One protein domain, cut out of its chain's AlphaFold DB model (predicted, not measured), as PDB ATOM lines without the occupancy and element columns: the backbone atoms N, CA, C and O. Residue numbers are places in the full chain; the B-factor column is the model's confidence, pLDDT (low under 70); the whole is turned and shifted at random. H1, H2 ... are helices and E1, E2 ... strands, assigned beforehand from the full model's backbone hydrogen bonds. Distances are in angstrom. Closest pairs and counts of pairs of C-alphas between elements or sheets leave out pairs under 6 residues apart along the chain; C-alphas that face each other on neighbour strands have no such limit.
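Overview. This is residues 43 to 132 of the 268 residues of an uncharacterized protein of Saccharothrix tamanrassetensis (UniProt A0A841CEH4). One antiparallel sheet of six strands is curled like part of a barrel and left open between its edge strands E2 and E7, with the short strand E1 over the open side. The single helix H1 sits near E1 at one end of the body and only grazes the sheet near the end of E3, while the links 79 to 87 and 103 to 111 lie toward the other end. The printed part has 90 residues, with named elements in the order E1 to E7 and then H1; the sheet's order is E2, E3, E4, E5, E6, E7, and the class is mostly strand. The whole is compact, with a radius of gyration of the C-alphas of 12.6 A and spans of 36 by 26 by 22 A.

Arrangement. E1, residues 49 to 51, pairs with no named strand and is apart from E2, residues 55 to 58. E2 begins a meander, each strand the antiparallel neighbour of the one before, and forms a hairpin with E3, residues 61 to 68, where N 56 and O 63 are 2.8 A apart, within hydrogen-bond range. E3 and E4, residues 71 to 78, form a hairpin at 162 degrees between their directions, with N 64 and O 75 at 2.8 A. E5, residues 88 to 92, forms a hairpin with E4 at 173 degrees, with N 74 and O 91 at 2.8 A. E6, residues 95 to 102, has staggered pairing: its residues 95 to 97 pair with E5, N 97 to O 90 being 2.9 A, and its residues 98 to 102 pair with E7, residues 112 to 116, N 100 to O 114 being 2.9 A. The sheet is strongly twisted; from edge to edge its strands' lines turn by 69 degrees and the way across it turns by 97 degrees. H1, residues 122 to 131, only grazes the sheet; its closest C-alphas to E3 are Ala 124 and Val 68, 6.0 A apart. The closest C-alphas of E1 and H1 are those of Thr 49 and Arg 129, 7.4 A apart. In H1 every O i to N i+4 pair is within hydrogen-bond range.

Along the chain. E1 begins at C-alpha 49, (32.126, 140.393, -3.903). E3 is 22.1 A long, E4 23.0 A and E6 21.5 A from first to last C-alpha. E5 is 13.6 A long and E7 13.5 A. H1 is 14.2 A long and ends at C-alpha 131, (21.520, 142.253, -0.234).

Size, cuts and confidence. The two C-alphas farthest apart are those of Ala 82 and Glu 123, at 36.5 A. The printed part has no cut, and no link is long. The mean pLDDT of the printed part is 74.7; residues 51 to 52, 80 to 87, 102 to 112 and 130 to 132 are under 70.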
ATOM      1  N   VAL A  43      34.290 136.243  -0.211       72.56
ATOM      2  CA  VAL A  43      34.109 135.497  -1.460       72.56
ATOM      3  C   VAL A  43      34.102 136.498  -2.604       72.56
ATOM      4  O   VAL A  43      33.181 137.303  -2.730       72.56
ATOM      5  N   THR A  44      35.152 136.472  -3.415       73.00
ATOM      6  CA  THR A  44      35.307 137.358  -4.573       73.00
ATOM      7  C   THR A  44      35.025 136.575  -5.844       73.00
ATOM      8  O   THR A  44      35.546 135.475  -6.019       73.00
ATOM      9  N   THR A  45      34.220 137.145  -6.729       72.19
ATOM     10  CA  THR A  45      33.938 136.618  -8.069       72.19
ATOM     11  C   THR A  45      34.199 137.723  -9.096       72.19
ATOM     12  O   THR A  45      34.278 138.894  -8.709       72.19
ATOM     13  N   PRO A  46      34.264 137.413 -10.400       72.44
ATOM     14  CA  PRO A  46      34.359 138.442 -11.430       72.44
ATOM     15  C   PRO A  46      33.178 139.429 -11.472       72.44
ATOM     16  O   PRO A  46      33.328 140.500 -12.043       72.44
ATOM     17  N   GLN A  47      32.005 139.080 -10.920       73.38
ATOM     18  CA  GLN A  47      30.760 139.860 -11.076       73.38
ATOM     19  C   GLN A  47      30.246 140.508  -9.779       73.38
ATOM     20  O   GLN A  47      29.371 141.380  -9.819       73.38
ATOM     21  N   PHE A  48      30.719 140.037  -8.626       71.31
ATOM     22  CA  PHE A  48      30.347 140.540  -7.304       71.31
ATOM     23  C   PHE A  48      31.337 140.067  -6.231       71.31
ATOM     24  O   PHE A  48      32.010 139.043  -6.380       71.31
ATOM     25  N   THR A  49      31.379 140.782  -5.107       70.25
ATOM     26  CA  THR A  49      32.126 140.393  -3.903       70.25
ATOM     27  C   THR A  49      31.185 140.355  -2.710       70.25
ATOM     28  O   THR A  49      30.459 141.319  -2.474       70.25
ATOM     29  N   VAL A  50      31.237 139.269  -1.938       71.75
ATOM     30  CA  VAL A  50      30.503 139.128  -0.679       71.75
ATOM     31  C   VAL A  50      31.474 139.144   0.493       71.75
ATOM     32  O   VAL A  50      32.448 138.387   0.533       71.75
ATOM     33  N   MET A  51      31.172 140.000   1.466       68.19
ATOM     34  CA  MET A  51      31.877 140.095   2.740       68.19
ATOM     35  C   MET A  51      31.010 139.466   3.830       68.19
ATOM     36  O   MET A  51      29.835 139.804   3.939       68.19
ATOM     37  N   LYS A  52      31.602 138.574   4.629       67.75
ATOM     38  CA  LYS A  52      30.946 137.799   5.691       67.75
ATOM     39  C   LYS A  52      29.707 137.025   5.205       67.75
ATOM     40  O   LYS A  52      28.590 137.308   5.634       67.75
ATOM     41  N   PRO A  53      29.884 136.038   4.312       71.06
ATOM     42  CA  PRO A  53      28.836 135.055   4.093       71.06
ATOM     43  C   PRO A  53      28.402 134.371   5.387       71.06
ATOM     44  O   PRO A  53      29.193 134.242   6.324       71.06
ATOM     45  N   ASP A  54      27.176 133.851   5.386       76.00
ATOM     46  CA  ASP A  54      26.732 132.923   6.418       76.00
ATOM     47  C   ASP A  54      27.564 131.643   6.314       76.00
ATOM     48  O   ASP A  54      27.435 130.855   5.369       76.00
ATOM     49  N   CYS A  55      28.463 131.478   7.281       77.44
ATOM     50  CA  CYS A  55      29.370 130.350   7.372       77.44
ATOM     51  C   CYS A  55      29.122 129.570   8.662       77.44
ATOM     52  O   CYS A  55      28.944 130.149   9.732       77.44
ATOM     53  N   ALA A  56      29.150 128.248   8.550       81.69
ATOM     54  CA  ALA A  56      29.198 127.333   9.677       81.69
ATOM     55  C   ALA A  56      30.614 126.765   9.803       81.69
ATOM     56  O   ALA A  56      31.221 126.378   8.802       81.69
ATOM     57  N   GLU A  57      31.125 126.704  11.028       76.62
ATOM     58  CA  GLU A  57      32.407 126.075  11.339       76.62
ATOM     59  C   GLU A  57      32.172 124.696  11.962       76.62
ATOM     60  O   GLU A  57      31.428 124.563  12.934       76.62
ATOM     61  N   ASP A  58      32.821 123.677  11.406       81.00
ATOM     62  CA  ASP A  58      32.895 122.329  11.967       81.00
ATOM     63  C   ASP A  58      34.370 121.930  12.088       81.00
ATOM     64  O   ASP A  58      35.028 121.527  11.122       81.00
ATOM     65  N   GLY A  59      34.928 122.140  13.283       81.19
ATOM     66  CA  GLY A  59      36.351 121.957  13.547       81.19
ATOM     67  C   GLY A  59      37.211 122.888  12.690       81.19
ATOM     68  O   GLY A  59      37.270 124.089  12.932       81.19
ATOM     69  N   THR A  60      37.905 122.323  11.705       77.06
ATOM     70  CA  THR A  60      38.825 123.043  10.806       77.06
ATOM     71  C   THR A  60      38.219 123.281   9.424       77.06
ATOM     72  O   THR A  60      38.879 123.818   8.533       77.06
ATOM     73  N   VAL A  61      36.956 122.901   9.228       81.06
ATOM     74  CA  VAL A  61      36.231 123.093   7.975       81.06
ATOM     75  C   VAL A  61      35.194 124.190   8.159       81.06
ATOM     76  O   VAL A  61      34.308 124.105   9.004       81.06
ATOM     77  N   VAL A  62      35.283 125.213   7.320       81.62
ATOM     78  CA  VAL A  62      34.318 126.305   7.239       81.62
ATOM     79  C   VAL A  62      33.474 126.101   5.994       81.62
ATOM     80  O   VAL A  62      34.011 126.016   4.891       81.62
ATOM     81  N   THR A  63      32.156 126.052   6.146       85.44
ATOM     82  CA  THR A  63      31.219 125.968   5.022       85.44
ATOM     83  C   THR A  63      30.376 127.226   4.959       85.44
ATOM     84  O   THR A  63      29.574 127.480   5.851       85.44
ATOM     85  N   CYS A  64      30.535 127.992   3.889       85.25
ATOM     86  CA  CYS A  64      29.799 129.214   3.612       85.25
ATOM     87  C   CYS A  64      28.755 128.959   2.525       85.25
ATOM     88  O   CYS A  64      29.083 128.400   1.477       85.25
ATOM     89  N   ALA A  65      27.512 129.379   2.745       86.62
ATOM     90  CA  ALA A  65      26.436 129.235   1.768       86.62
ATOM     91  C   ALA A  65      25.751 130.580   1.529       86.62
ATOM     92  O   ALA A  65      25.368 131.264   2.472       86.62
ATOM     93  N   MET A  66      25.582 130.955   0.262       85.75
ATOM     94  CA  MET A  66      24.926 132.206  -0.118       85.75
ATOM     95  C   MET A  66      23.963 132.002  -1.293       85.75
ATOM     96  O   MET A  66      24.315 131.317  -2.260       85.75
ATOM     97  N   PRO A  67      22.747 132.569  -1.241       87.06
ATOM     98  CA  PRO A  67      21.833 132.553  -2.374       87.06
ATOM     99  C   PRO A  67      22.319 133.521  -3.461       87.06
ATOM    100  O   PRO A  67      22.614 134.681  -3.185       87.06
ATOM    101  N   VAL A  68      22.393 133.048  -4.706       85.81
ATOM    102  CA  VAL A  68      22.742 133.847  -5.889       85.81
ATOM    103  C   VAL A  68      21.738 133.524  -6.996       85.81
ATOM    104  O   VAL A  68      21.873 132.531  -7.723       85.81
ATOM    105  N   GLY A  69      20.700 134.361  -7.087       85.12
ATOM    106  CA  GLY A  69      19.506 134.085  -7.886       85.12
ATOM    107  C   GLY A  69      18.742 132.876  -7.339       85.12
ATOM    108  O   GLY A  69      18.526 132.743  -6.138       85.12
ATOM    109  N   ASP A  70      18.371 131.966  -8.227       85.38
ATOM    110  CA  ASP A  70      17.615 130.735  -7.959       85.38
ATOM    111  C   ASP A  70      18.500 129.540  -7.542       85.38
ATOM    112  O   ASP A  70      18.028 128.405  -7.423       85.38
ATOM    113  N   LYS A  71      19.791 129.775  -7.285       88.69
ATOM    114  CA  LYS A  71      20.753 128.751  -6.854       88.69
ATOM    115  C   LYS A  71      21.566 129.217  -5.656       88.69
ATOM    116  O   LYS A  71      21.757 130.407  -5.438       88.69
ATOM    117  N   THR A  72      22.121 128.256  -4.930       89.44
ATOM    118  CA  THR A  72      23.035 128.517  -3.817       89.44
ATOM    119  C   THR A  72      24.475 128.329  -4.272       89.44
ATOM    120  O   THR A  72      24.807 127.330  -4.914       89.44
ATOM    121  N   LEU A  73      25.325 129.290  -3.935       88.50
ATOM    122  CA  LEU A  73      26.770 129.156  -3.992       88.50
ATOM    123  C   LEU A  73      27.261 128.661  -2.630       88.50
ATOM    124  O   LEU A  73      27.059 129.321  -1.612       88.50
ATOM    125  N   THR A  74      27.892 127.493  -2.620       89.94
ATOM    126  CA  THR A  74      28.481 126.884  -1.427       89.94
ATOM    127  C   THR A  74      29.992 126.868  -1.575       89.94
ATOM    128  O   THR A  74      30.507 126.408  -2.590       89.94
ATOM    129  N   VAL A  75      30.697 127.359  -0.565       87.56
ATOM    130  CA  VAL A  75      32.157 127.396  -0.492       87.56
ATOM    131  C   VAL A  75      32.576 126.653   0.767       87.56
ATOM    132  O   VAL A  75      32.140 126.998   1.859       87.56
ATOM    133  N   VAL A  76      33.428 125.647   0.624       87.12
ATOM    134  CA  VAL A  76      33.978 124.866   1.732       87.12
ATOM    135  C   VAL A  76      35.474 125.122   1.805       87.12
ATOM    136  O   VAL A  76      36.189 124.956   0.816       87.12
ATOM    137  N   ILE A  77      35.948 125.532   2.975       82.00
ATOM    138  CA  ILE A  77      37.333 125.907   3.234       82.00
ATOM    139  C   ILE A  77      37.855 125.061   4.391       82.00
ATOM    140  O   ILE A  77      37.400 125.195   5.518       82.00
ATOM    141  N   ASP A  78      38.848 124.226   4.124       80.50
ATOM    142  CA  ASP A  78      39.631 123.532   5.146       80.50
ATOM    143  C   ASP A  78      40.799 124.446   5.553       80.50
ATOM    144  O   ASP A  78      41.710 124.712   4.753       80.50
ATOM    145  N   VAL A  79      40.738 125.002   6.768       71.38
ATOM    146  CA  VAL A  79      41.715 125.985   7.255       71.38
ATOM    147  C   VAL A  79      43.073 125.363   7.577       71.38
ATOM    148  O   VAL A  79      44.079 126.054   7.402       71.38
ATOM    149  N   ASP A  80      43.120 124.072   7.917       68.00
ATOM    150  CA  ASP A  80      44.341 123.350   8.307       68.00
ATOM    151  C   ASP A  80      45.205 122.942   7.110       68.00
ATOM    152  O   ASP A  80      46.422 122.739   7.226       68.00
ATOM    153  N   ARG A  81      44.615 122.856   5.914       64.06
ATOM    154  CA  ARG A  81      45.376 122.558   4.696       64.06
ATOM    155  C   ARG A  81      46.182 123.774   4.240       64.06
ATOM    156  O   ARG A  81      45.722 124.640   3.498       64.06
ATOM    157  N   ALA A  82      47.453 123.784   4.641       53.31
ATOM    158  CA  ALA A  82      48.427 124.839   4.350       53.31
ATOM    159  C   ALA A  82      48.819 124.990   2.861       53.31
ATOM    160  O   ALA A  82      49.455 125.981   2.490       53.31
ATOM    161  N   GLN A  83      48.437 124.066   1.978       56.06
ATOM    162  CA  GLN A  83      48.743 124.138   0.544       56.06
ATOM    163  C   GLN A  83      47.790 125.091  -0.204       56.06
ATOM    164  O   GLN A  83      46.603 125.165   0.095       56.06
ATOM    165  N   LEU A  84      48.327 125.828  -1.183       51.59
ATOM    166  CA  LEU A  84      47.676 126.965  -1.858       51.59
ATOM    167  C   LEU A  84      46.325 126.641  -2.529       51.59
ATOM    168  O   LEU A  84      45.487 127.531  -2.621       51.59
ATOM    169  N   ASN A  85      46.083 125.379  -2.910       51.66
ATOM    170  CA  ASN A  85      44.914 124.980  -3.708       51.66
ATOM    171  C   ASN A  85      44.112 123.789  -3.141       51.66
ATOM    172  O   ASN A  85      43.085 123.437  -3.708       51.66
ATOM    173  N   SER A  86      44.558 123.114  -2.072       56.03
ATOM    174  CA  SER A  86      44.002 121.797  -1.679       56.03
ATOM    175  C   SER A  86      43.028 121.819  -0.496       56.03
ATOM    176  O   SER A  86      42.682 120.765   0.043       56.03
ATOM    177  N   GLY A  87      42.548 123.007  -0.130       69.81
ATOM    178  CA  GLY A  87      41.606 123.221   0.970       69.81
ATOM    179  C   GLY A  87      40.495 124.217   0.654       69.81
ATOM    180  O   GLY A  87      39.935 124.765   1.589       69.81
ATOM    181  N   CYS A  88      40.200 124.500  -0.619       80.00
ATOM    182  CA  CYS A  88      38.963 125.188  -0.983       80.00
ATOM    183  C   CYS A  88      38.224 124.433  -2.082       80.00
ATOM    184  O   CYS A  88      38.806 124.114  -3.119       80.00
ATOM    185  N   THR A  89      36.938 124.188  -1.873       87.38
ATOM    186  CA  THR A  89      36.021 123.722  -2.910       87.38
ATOM    187  C   THR A  89      34.830 124.662  -2.967       87.38
ATOM    188  O   THR A  89      34.390 125.195  -1.954       87.38
ATOM    189  N   ALA A  90      34.315 124.897  -4.168       87.94
ATOM    190  CA  ALA A  90      33.121 125.698  -4.353       87.94
ATOM    191  C   ALA A  90      32.182 125.026  -5.350       87.94
ATOM    192  O   ALA A  90      32.618 124.367  -6.300       87.94
ATOM    193  N   THR A  91      30.887 125.163  -5.104       89.75
ATOM    194  CA  THR A  91      29.826 124.619  -5.944       89.75
ATOM    195  C   THR A  91      28.722 125.648  -6.101       89.75
ATOM    196  O   THR A  91      28.186 126.135  -5.107       89.75
ATOM    197  N   TYR A  92      28.347 125.945  -7.341       88.56
ATOM    198  CA  TYR A  92      27.190 126.776  -7.654       88.56
ATOM    199  C   TYR A  92      26.041 125.890  -8.147       88.56
ATOM    200  O   TYR A  92      26.091 125.313  -9.242       88.56
ATOM    201  N   GLY A  93      25.012 125.723  -7.313       85.75
ATOM    202  CA  GLY A  93      24.009 124.676  -7.496       85.75
ATOM    203  C   GLY A  93      24.662 123.290  -7.454       85.75
ATOM    204  O   GLY A  93      25.239 122.901  -6.448       85.75
ATOM    205  N   SER A  94      24.604 122.545  -8.559       83.69
ATOM    206  CA  SER A  94      25.234 121.222  -8.695       83.69
ATOM    207  C   SER A  94      26.565 121.232  -9.455       83.69
ATOM    208  O   SER A  94      27.139 120.169  -9.697       83.69
ATOM    209  N   ARG A  95      27.057 122.406  -9.879       86.56
ATOM    210  CA  ARG A  95      28.279 122.513 -10.688       86.56
ATOM    211  C   ARG A  95      29.476 122.908  -9.822       86.56
ATOM    212  O   ARG A  95      29.378 123.915  -9.122       86.56
ATOM    213  N   PRO A  96      30.599 122.173  -9.885       86.62
ATOM    214  CA  PRO A  96      31.828 122.594  -9.229       86.62
ATOM    215  C   PRO A  96      32.394 123.839  -9.918       86.62
ATOM    216  O   PRO A  96      32.352 123.953 -11.145       86.62
ATOM    217  N   THR A  97      32.926 124.757  -9.123       85.81
ATOM    218  CA  THR A  97      33.564 125.996  -9.577       85.81
ATOM    219  C   THR A  97      34.994 126.048  -9.061       85.81
ATOM    220  O   THR A  97      35.304 125.480  -8.010       85.81
ATOM    221  N   ALA A  98      35.884 126.714  -9.797       84.88
ATOM    222  CA  ALA A  98      37.257 126.857  -9.341       84.88
ATOM    223  C   ALA A  98      37.268 127.742  -8.091       84.88
ATOM    224  O   ALA A  98      36.661 128.810  -8.086       84.88
ATOM    225  N   CYS A  99      37.938 127.284  -7.034       83.69
ATOM    226  CA  CYS A  99      38.148 128.070  -5.829       83.69
ATOM    227  C   CYS A  99      39.633 128.144  -5.507       83.69
ATOM    228  O   CYS A  99      40.305 127.116  -5.403       83.69
ATOM    229  N   THR A 100      40.110 129.360  -5.273       80.31
ATOM    230  CA  THR A 100      41.476 129.626  -4.830       80.31
ATOM    231  C   THR A 100      41.433 130.436  -3.544       80.31
ATOM    232  O   THR A 100      40.654 131.379  -3.426       80.31
ATOM    233  N   ARG A 101      42.271 130.095  -2.557       73.69
ATOM    234  CA  ARG A 101      42.412 130.918  -1.346       73.69
ATOM    235  C   ARG A 101      43.276 132.135  -1.669       73.69
ATOM    236  O   ARG A 101      44.435 131.980  -2.054       73.69
ATOM    237  N   ASP A 102      42.737 133.329  -1.465       68.44
ATOM    238  CA  ASP A 102      43.493 134.572  -1.561       68.44
ATOM    239  C   ASP A 102      44.190 134.849  -0.225       68.44
ATOM    240  O   ASP A 102      43.563 135.148   0.790       68.44
ATOM    241  N   ARG A 103      45.518 134.712  -0.222       62.19
ATOM    242  CA  ARG A 103      46.364 134.950   0.958       62.19
ATOM    243  C   ARG A 103      46.953 136.359   0.997       62.19
ATOM    244  O   ARG A 103      47.643 136.688   1.961       62.19
ATOM    245  N   THR A 104      46.717 137.183  -0.026       52.69
ATOM    246  CA  THR A 104      47.263 138.549  -0.101       52.69
ATOM    247  C   THR A 104      46.543 139.521   0.839       52.69
ATOM    248  O   THR A 104      47.127 140.523   1.241       52.69
ATOM    249  N   LEU A 105      45.320 139.182   1.262       48.62
ATOM    250  CA  LEU A 105      44.444 140.027   2.084       48.62
ATOM    251  C   LEU A 105      44.549 139.815   3.610       48.62
ATOM    252  O   LEU A 105      43.773 140.402   4.358       48.62
ATOM    253  N   GLY A 106      45.563 139.089   4.091       38.62
ATOM    254  CA  GLY A 106      46.016 139.181   5.485       38.62
ATOM    255  C   GLY A 106      45.471 138.132   6.468       38.62
ATOM    256  O   GLY A 106      44.274 137.931   6.620       38.62
ATOM    257  N   ASN A 107      46.427 137.559   7.205       45.28
ATOM    258  CA  ASN A 107      46.363 136.538   8.260       45.28
ATOM    259  C   ASN A 107      45.919 135.118   7.843       45.28
ATOM    260  O   ASN A 107      44.939 134.901   7.143       45.28
ATOM    261  N   VAL A 108      46.653 134.122   8.352       47.19
ATOM    262  CA  VAL A 108      46.461 132.675   8.110       47.19
ATOM    263  C   VAL A 108      45.053 132.203   8.511       47.19
ATOM    264  O   VAL A 108      44.553 131.213   7.978       47.19
ATOM    265  N   PHE A 109      44.401 132.950   9.404       46.84
ATOM    266  CA  PHE A 109      43.135 132.611  10.050       46.84
ATOM    267  C   PHE A 109      41.899 133.271   9.424       46.84
ATOM    268  O   PHE A 109      40.790 133.040   9.894       46.84
ATOM    269  N   THR A 110      42.048 134.093   8.381       54.78
ATOM    270  CA  THR A 110      40.915 134.787   7.751       54.78
ATOM    271  C   THR A 110      40.887 134.444   6.262       54.78
ATOM    272  O   THR A 110      41.547 135.105   5.463       54.78
ATOM    273  N   PRO A 111      40.224 133.345   5.856       59.09
ATOM    274  CA  PRO A 111      40.328 132.887   4.483       59.09
ATOM    275  C   PRO A 111      39.447 133.741   3.568       59.09
ATOM    276  O   PRO A 111      38.227 133.590   3.519       59.09
ATOM    277  N   ALA A 112      40.090 134.625   2.810       69.56
ATOM    278  CA  ALA A 112      39.522 135.153   1.582       69.56
ATOM    279  C   ALA A 112      39.634 134.089   0.480       69.56
ATOM    280  O   ALA A 112      40.626 133.355   0.396       69.56
ATOM    281  N   VAL A 113      38.613 133.992  -0.365       75.50
ATOM    282  CA  VAL A 113      38.597 133.114  -1.533       75.50
ATOM    283  C   VAL A 113      38.224 133.887  -2.788       75.50
ATOM    284  O   VAL A 113      37.403 134.808  -2.761       75.50
ATOM    285  N   VAL A 114      38.832 133.480  -3.893       78.50
ATOM    286  CA  VAL A 114      38.510 133.925  -5.244       78.50
ATOM    287  C   VAL A 114      37.908 132.737  -5.971       78.50
ATOM    288  O   VAL A 114      38.486 131.644  -5.987       78.50
ATOM    289  N   LEU A 115      36.721 132.949  -6.521       80.69
ATOM    290  CA  LEU A 115      36.008 131.966  -7.309       80.69
ATOM    291  C   LEU A 115      36.045 132.365  -8.774       80.69
ATOM    292  O   LEU A 115      35.639 133.468  -9.122       80.69
ATOM    293  N   ASP A 116      36.452 131.419  -9.611       75.81
ATOM    294  CA  ASP A 116      36.519 131.587 -11.057       75.81
ATOM    295  C   ASP A 116      35.727 130.484 -11.768       75.81
ATOM    296  O   ASP A 116      35.432 129.414 -11.223       75.81
ATOM    297  N   GLY A 117      35.392 130.734 -13.034       70.69
ATOM    298  CA  GLY A 117      34.802 129.716 -13.903       70.69
ATOM    299  C   GLY A 117      33.295 129.505 -13.735       70.69
ATOM    300  O   GLY A 117      32.784 128.471 -14.164       70.69
ATOM    301  N   PHE A 118      32.570 130.469 -13.162       78.19
ATOM    302  CA  PHE A 118      31.112 130.521 -13.269       78.19
ATOM    303  C   PHE A 118      30.631 131.931 -13.597       78.19
ATOM    304  O   PHE A 118      31.285 132.916 -13.269       78.19
ATOM    305  N   THR A 119      29.489 132.000 -14.274       79.94
ATOM    306  CA  THR A 119      28.818 133.244 -14.636       79.94
ATOM    307  C   THR A 119      27.384 133.210 -14.131       79.94
ATOM    308  O   THR A 119      26.709 132.176 -14.182       79.94
ATOM    309  N   VAL A 120      26.926 134.347 -13.632       83.25
ATOM    310  CA  VAL A 120      25.546 134.615 -13.221       83.25
ATOM    311  C   VAL A 120      24.959 135.738 -14.068       83.25
ATOM    312  O   VAL A 120      25.693 136.458 -14.743       83.25
ATOM    313  N   SER A 121      23.631 135.857 -14.091       85.75
ATOM    314  CA  SER A 121      22.976 136.990 -14.750       85.75
ATOM    315  C   SER A 121      23.290 138.293 -14.012       85.75
ATOM    316  O   SER A 121      23.485 138.290 -12.794       85.75
ATOM    317  N   ASP A 122      23.296 139.410 -14.740       79.75
ATOM    318  CA  ASP A 122      23.549 140.732 -14.155       79.75
ATOM    319  C   ASP A 122      22.516 141.077 -13.073       79.75
ATOM    320  O   ASP A 122      22.884 141.579 -12.015       79.75
ATOM    321  N   GLU A 123      21.252 140.692 -13.279       82.25
ATOM    322  CA  GLU A 123      20.173 140.844 -12.294       82.25
ATOM    323  C   GLU A 123      20.465 140.090 -10.986       82.25
ATOM    324  O   GLU A 123      20.255 140.617  -9.893       82.25
ATOM    325  N   ALA A 124      20.987 138.860 -11.071       83.38
ATOM    326  CA  ALA A 124      21.334 138.075  -9.890       83.38
ATOM    327  C   ALA A 124      22.570 138.645  -9.178       83.38
ATOM    328  O   ALA A 124      22.608 138.674  -7.947       83.38
ATOM    329  N   ALA A 125      23.564 139.120  -9.933       78.88
ATOM    330  CA  ALA A 125      24.742 139.772  -9.368       78.88
ATOM    331  C   ALA A 125      24.372 141.081  -8.649       78.88
ATOM    332  O   ALA A 125      24.850 141.334  -7.543       78.88
ATOM    333  N   GLU A 126      23.484 141.887  -9.234       74.19
ATOM    334  CA  GLU A 126      22.984 143.122  -8.627       74.19
ATOM    335  C   GLU A 126      22.176 142.842  -7.353       74.19
ATOM    336  O   GLU A 126      22.396 143.497  -6.333       74.19
ATOM    337  N   ALA A 127      21.318 141.818  -7.360       78.81
ATOM    338  CA  ALA A 127      20.568 141.408  -6.173       78.81
ATOM    339  C   ALA A 127      21.492 140.997  -5.011       78.81
ATOM    340  O   ALA A 127      21.244 141.371  -3.863       78.81
ATOM    341  N   VAL A 128      22.587 140.281  -5.297       74.62
ATOM    342  CA  VAL A 128      23.600 139.939  -4.283       74.62
ATOM    343  C   VAL A 128      24.304 141.192  -3.765       74.62
ATOM    344  O   VAL A 128      24.428 141.358  -2.552       74.62
ATOM    345  N   ARG A 129      24.713 142.107  -4.656       70.56
ATOM    346  CA  ARG A 129      25.345 143.381  -4.266       70.56
ATOM    347  C   ARG A 129      24.428 144.242  -3.394       70.56
ATOM    348  O   ARG A 129      24.909 144.881  -2.460       70.56
ATOM    349  N   ALA A 130      23.127 144.246  -3.676       67.50
ATOM    350  CA  ALA A 130      22.130 144.976  -2.900       67.50
ATOM    351  C   ALA A 130      21.857 144.328  -1.531       67.50
ATOM    352  O   ALA A 130      21.703 145.038  -0.539       67.50
ATOM    353  N   GLY A 131      21.808 142.993  -1.466       67.19
ATOM    354  CA  GLY A 131      21.520 142.253  -0.234       67.19
ATOM    355  C   GLY A 131      22.707 142.144   0.727       67.19
ATOM    356  O   GLY A 131      22.517 142.160   1.942       67.19
ATOM    357  N   GLN A 132      23.931 142.047   0.203       64.44
ATOM    358  CA  GLN A 132      25.162 141.928   0.991       64.44
ATOM    359  C   GLN A 132      26.258 142.837   0.425       64.44
ATOM    360  O   GLN A 132      27.228 142.362  -0.171       64.44
TER     361      GLN A 132